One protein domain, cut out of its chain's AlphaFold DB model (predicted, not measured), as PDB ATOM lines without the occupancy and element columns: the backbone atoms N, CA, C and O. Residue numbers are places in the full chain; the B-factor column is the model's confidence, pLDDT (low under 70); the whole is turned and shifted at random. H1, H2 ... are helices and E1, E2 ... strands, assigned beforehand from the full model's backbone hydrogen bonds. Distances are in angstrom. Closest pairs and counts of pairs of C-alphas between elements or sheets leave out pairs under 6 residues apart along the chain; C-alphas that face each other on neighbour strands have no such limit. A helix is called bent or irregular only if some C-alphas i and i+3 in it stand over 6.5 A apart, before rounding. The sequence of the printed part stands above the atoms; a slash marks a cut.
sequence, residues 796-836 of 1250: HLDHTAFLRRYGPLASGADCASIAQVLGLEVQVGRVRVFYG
ATOM      1  N   HIS A 796     119.484  92.800  93.291       65.81
ATOM      2  CA  HIS A 796     118.312  93.441  92.703       65.81
ATOM      3  C   HIS A 796     118.292  94.921  93.092       65.81
ATOM      4  O   HIS A 796     118.685  95.290  94.200       65.81
ATOM      5  N   LEU A 797     117.823  95.772  92.185       70.19
ATOM      6  CA  LEU A 797     117.522  97.176  92.467       70.19
ATOM      7  C   LEU A 797     116.153  97.518  91.890       70.19
ATOM      8  O   LEU A 797     115.858  97.141  90.756       70.19
ATOM      9  N   ASP A 798     115.361  98.284  92.638       79.31
ATOM     10  CA  ASP A 798     114.164  98.933  92.098       79.31
ATOM     11  C   ASP A 798     114.568  99.835  90.917       79.31
ATOM     12  O   ASP A 798     115.656 100.422  90.927       79.31
ATOM     13  N   HIS A 799     113.714  99.980  89.895       85.69
ATOM     14  CA  HIS A 799     114.061 100.691  88.652       85.69
ATOM     15  C   HIS A 799     114.628 102.092  88.914       85.69
ATOM     16  O   HIS A 799     115.629 102.483  88.317       85.69
ATOM     17  N   THR A 800     114.059 102.827  89.874       84.00
ATOM     18  CA  THR A 800     114.518 104.174  90.256       84.00
ATOM     19  C   THR A 800     115.909 104.190  90.900       84.00
ATOM     20  O   THR A 800     116.641 105.172  90.756       84.00
ATOM     21  N   ALA A 801     116.305 103.116  91.590       78.62
ATOM     22  CA  ALA A 801     117.635 102.950  92.168       78.62
ATOM     23  C   ALA A 801     118.648 102.488  91.109       78.62
ATOM     24  O   ALA A 801     119.764 103.008  91.071       78.62
ATOM     25  N   PHE A 802     118.248 101.583  90.208       86.00
ATOM     26  CA  PHE A 802     119.064 101.147  89.071       86.00
ATOM     27  C   PHE A 802     119.382 102.321  88.130       86.00
ATOM     28  O   PHE A 802     120.550 102.594  87.858       86.00
ATOM     29  N   LEU A 803     118.361 103.084  87.720       87.19
ATOM     30  CA  LEU A 803     118.499 104.290  86.894       87.19
ATOM     31  C   LEU A 803     119.411 105.334  87.553       87.19
ATOM     32  O   LEU A 803     120.317 105.857  86.911       87.19
ATOM     33  N   ARG A 804     119.240 105.593  88.855       83.31
ATOM     34  CA  ARG A 804     120.084 106.544  89.600       83.31
ATOM     35  C   ARG A 804     121.548 106.098  89.702       83.31
ATOM     36  O   ARG A 804     122.430 106.951  89.776       83.31
ATOM     37  N   ARG A 805     121.811 104.787  89.743       85.31
ATOM     38  CA  ARG A 805     123.152 104.218  89.966       85.31
ATOM     39  C   ARG A 805     123.931 103.963  88.674       85.31
ATOM     40  O   ARG A 805     125.138 104.199  88.663       85.31
ATOM     41  N   TYR A 806     123.256 103.512  87.615       86.12
ATOM     42  CA  TYR A 806     123.878 103.078  86.356       86.12
ATOM     43  C   TYR A 806     123.388 103.831  85.112       86.12
ATOM     44  O   TYR A 806     124.022 103.719  84.068       86.12
ATOM     45  N   GLY A 807     122.336 104.654  85.201       84.69
ATOM     46  CA  GLY A 807     121.915 105.547  84.110       84.69
ATOM     47  C   GLY A 807     123.027 106.439  83.533       84.69
ATOM     48  O   GLY A 807     123.045 106.644  82.326       84.69
ATOM     49  N   PRO A 808     124.024 106.904  84.317       85.94
ATOM     50  CA  PRO A 808     125.183 107.608  83.759       85.94
ATOM     51  C   PRO A 808     126.086 106.781  82.822       85.94
ATOM     52  O   PRO A 808     126.935 107.370  82.161       85.94
ATOM     53  N   LEU A 809     125.943 105.448  82.765       82.94
ATOM     54  CA  LEU A 809     126.731 104.582  81.877       82.94
ATOM     55  C   LEU A 809     126.167 104.527  80.451       82.94
ATOM     56  O   LEU A 809     126.940 104.476  79.498       82.94
ATOM     57  N   ALA A 810     124.843 104.542  80.289       78.50
ATOM     58  CA  ALA A 810     124.185 104.347  79.000       78.50
ATOM     59  C   ALA A 810     123.017 105.318  78.813       78.50
ATOM     60  O   ALA A 810     122.183 105.485  79.700       78.50
ATOM     61  N   SER A 811     122.923 105.921  77.626       66.38
ATOM     62  CA  SER A 811     121.831 106.819  77.243       66.38
ATOM     63  C   SER A 811     120.533 106.042  76.982       66.38
ATOM     64  O   SER A 811     120.167 105.799  75.833       66.38
ATOM     65  N   GLY A 812     119.858 105.640  78.058       62.94
ATOM     66  CA  GLY A 812     118.545 104.993  78.056       62.94
ATOM     67  C   GLY A 812     117.546 105.744  78.941       62.94
ATOM     68  O   GLY A 812     117.934 106.430  79.886       62.94
ATOM     69  N   ALA A 813     116.256 105.623  78.626       65.38
ATOM     70  CA  ALA A 813     115.173 106.229  79.408       65.38
ATOM     71  C   ALA A 813     114.669 105.311  80.541       65.38
ATOM     72  O   ALA A 813     114.022 105.778  81.476       65.38
ATOM     73  N   ASP A 814     114.965 104.013  80.454       83.00
ATOM     74  CA  ASP A 814     114.487 102.972  81.360       83.00
ATOM     75  C   ASP A 814     115.561 101.893  81.608       83.00
ATOM     76  O   ASP A 814     116.664 101.914  81.055       83.00
ATOM     77  N   CYS A 815     115.248 100.930  82.476       84.88
ATOM     78  CA  CYS A 815     116.168  99.846  82.813       84.88
ATOM     79  C   CYS A 815     116.433  98.877  81.649       84.88
ATOM     80  O   CYS A 815     117.527  98.318  81.573       84.88
ATOM     81  N   ALA A 816     115.461  98.675  80.756       84.06
ATOM     82  CA  ALA A 816     115.568  97.735  79.642       84.06
ATOM     83  C   ALA A 816     116.486  98.264  78.529       84.06
ATOM     84  O   ALA A 816     117.332  97.527  78.029       84.06
ATOM     85  N   SER A 817     116.393  99.553  78.204       83.25
ATOM     86  CA  SER A 817     117.291 100.223  77.258       83.25
ATOM     87  C   SER A 817     118.730 100.279  77.775       83.25
ATOM     88  O   SER A 817     119.644  99.958  77.021       83.25
ATOM     89  N   ILE A 818     118.956 100.576  79.064       82.81
ATOM     90  CA  ILE A 818     120.300 100.484  79.671       82.81
ATOM     91  C   ILE A 818     120.839  99.050  79.589       82.81
ATOM     92  O   ILE A 818     121.991  98.853  79.205       82.81
ATOM     93  N   ALA A 819     120.011  98.052  79.914       83.31
ATOM     94  CA  ALA A 819     120.395  96.649  79.817       83.31
ATOM     95  C   ALA A 819     120.804  96.261  78.387       83.31
ATOM     96  O   ALA A 819     121.886  95.720  78.174       83.31
ATOM     97  N   GLN A 820     119.974  96.600  77.401       82.06
ATOM     98  CA  GLN A 820     120.208  96.286  75.995       82.06
ATOM     99  C   GLN A 820     121.450  96.996  75.432       82.06
ATOM    100  O   GLN A 820     122.252  96.359  74.752       82.06
ATOM    101  N   VAL A 821     121.645  98.285  75.739       80.69
ATOM    102  CA  VAL A 821     122.811  99.070  75.286       80.69
ATOM    103  C   VAL A 821     124.117  98.529  75.868       80.69
ATOM    104  O   VAL A 821     125.123  98.495  75.165       80.69
ATOM    105  N   LEU A 822     124.103  98.072  77.122       81.19
ATOM    106  CA  LEU A 822     125.259  97.461  77.781       81.19
ATOM    107  C   LEU A 822     125.366  95.942  77.522       81.19
ATOM    108  O   LEU A 822     126.210  95.284  78.123       81.19
ATOM    109  N   GLY A 823     124.535  95.345  76.657       77.25
ATOM    110  CA  GLY A 823     124.549  93.895  76.387       77.25
ATOM    111  C   GLY A 823     124.331  93.019  77.631       77.25
ATOM    112  O   GLY A 823     124.765  91.871  77.671       77.25
ATOM    113  N   LEU A 824     123.702  93.572  78.667       76.69
ATOM    114  CA  LEU A 824     123.537  92.965  79.979       76.69
ATOM    115  C   LEU A 824     122.474  91.861  79.939       76.69
ATOM    116  O   LEU A 824     121.283  92.142  79.816       76.69
ATOM    117  N   GLU A 825     122.885  90.610  80.153       71.69
ATOM    118  CA  GLU A 825     121.960  89.519  80.472       71.69
ATOM    119  C   GLU A 825     121.295  89.765  81.834       71.69
ATOM    120  O   GLU A 825     121.795  89.325  82.874       71.69
ATOM    121  N   VAL A 826     120.164  90.467  81.859       73.88
ATOM    122  CA  VAL A 826     119.410  90.794  83.080       73.88
ATOM    123  C   VAL A 826     117.922  90.584  82.875       73.88
ATOM    124  O   VAL A 826     117.404  90.693  81.767       73.88
ATOM    125  N   GLN A 827     117.227  90.282  83.964       74.81
ATOM    126  CA  GLN A 827     115.779  90.137  83.954       74.81
ATOM    127  C   GLN A 827     115.185  91.429  84.514       74.81
ATOM    128  O   GLN A 827     115.343  91.738  85.696       74.81
ATOM    129  N   VAL A 828     114.561  92.223  83.644       79.25
ATOM    130  CA  VAL A 828     113.828  93.431  84.041       79.25
ATOM    131  C   VAL A 828     112.424  92.997  84.446       79.25
ATOM    132  O   VAL A 828     111.617  92.620  83.601       79.25
ATOM    133  N   GLY A 829     112.172  93.002  85.750       76.12
ATOM    134  CA  GLY A 829     110.857  92.775  86.329       76.12
ATOM    135  C   GLY A 829     109.973  94.021  86.250       76.12
ATOM    136  O   GLY A 829     110.395  95.081  85.780       76.12
ATOM    137  N   ARG A 830     108.736  93.907  86.742       78.88
ATOM    138  CA  ARG A 830     107.753  95.007  86.766       78.88
ATOM    139  C   ARG A 830     108.220  96.250  87.527       78.88
ATOM    140  O   ARG A 830     107.796  97.345  87.171       78.88
ATOM    141  N   VAL A 831     109.041  96.090  88.566       76.44
ATOM    142  CA  VAL A 831     109.526  97.192  89.419       76.44
ATOM    143  C   VAL A 831     111.022  97.112  89.738       76.44
ATOM    144  O   VAL A 831     111.592  98.115  90.170       76.44
ATOM    145  N   ARG A 832     111.677  95.967  89.501       79.06
ATOM    146  CA  ARG A 832     113.108  95.733  89.760       79.06
ATOM    147  C   ARG A 832     113.881  95.258  88.533       79.06
ATOM    148  O   ARG A 832     113.322  94.881  87.507       79.06
ATOM    149  N   VAL A 833     115.204  95.279  88.655       78.62
ATOM    150  CA  VAL A 833     116.152  94.648  87.729       78.62
ATOM    151  C   VAL A 833     116.939  93.588  88.493       78.62
ATOM    152  O   VAL A 833     117.539  93.913  89.516       78.62
ATOM    153  N   PHE A 834     116.966  92.355  87.986       73.12
ATOM    154  CA  PHE A 834     117.669  91.212  88.578       73.12
ATOM    155  C   PHE A 834     118.924  90.871  87.758       73.12
ATOM    156  O   PHE A 834     118.837  90.438  86.600       73.12
ATOM    157  N   TYR A 835     120.107  91.073  88.349       69.75
ATOM    158  CA  TYR A 835     121.394  90.966  87.656       69.75
ATOM    159  C   TYR A 835     122.456  90.258  88.515       69.75
ATOM    160  O   TYR A 835     122.608  90.516  89.710       69.75
ATOM    161  N   GLY A 836     123.122  89.260  87.924       63.56
ATOM    162  CA  GLY A 836     123.997  88.336  88.652       63.56
ATOM    163  C   GLY A 836     125.277  88.993  89.159       63.56
ATOM    164  O   GLY A 836     125.614  90.102  88.758       63.56
TER     165      GLY A 836
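Overview. This is residues 796 to 836 of the 1250 residues of an uncharacterized protein of Achlya hypogyna (UniProt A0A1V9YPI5). A small antiparallel sheet of two strands, E1 and E2, lies at the end where two short helices, H1 and H2, begin side by side. Residues 827 to 828 pair briefly with E2, antiparallel. The printed part has 41 residues, with two named helices and two named strands in the order E1, H1, H2, E2; the class is mixed, helices and strands. It is compact, with a radius of gyration of the C-alphas of 8.8 A, and rounded, spanning 20 by 19 by 15 A.

Arrangement. E1, residues 796 to 798, and E2, residues 832 to 835, are antiparallel neighbours at 156 degrees; N 833 and O 797 are within hydrogen-bond range at 2.9 A. H1, residues 799 to 809, has its closest C-alpha to E2 at His 799, 5.2 A from that of Arg 832. H2, residues 815 to 821, touches H1, the closest C-alphas being those of His 799 and Cys 815, 6.3 A apart; they run the same way at a shallow tilt of 25 degrees. E1 and H2 are apart. In H2 every O i to N i+4 pair is within hydrogen-bond range, in H1 5 of 7.

Along the chain. E1 begins at C-alpha 796 (118.312, 93.441, 92.703) and is 6.9 A long. H1 is 14.9 A long and irregular, C-alphas 805 and 808 being 7.4 A apart. H2 is 10.1 A long. E2, 9.8 A long, ends at C-alpha 835 (121.394, 90.966, 87.656).

Size, cuts and confidence. The two C-alphas farthest apart, of Ala 813 and Gly 836, are 22.0 A apart. The printed part has no cut and no long link. The pLDDT is under 70 at residues 796, 811 to 813 and 835 to 836.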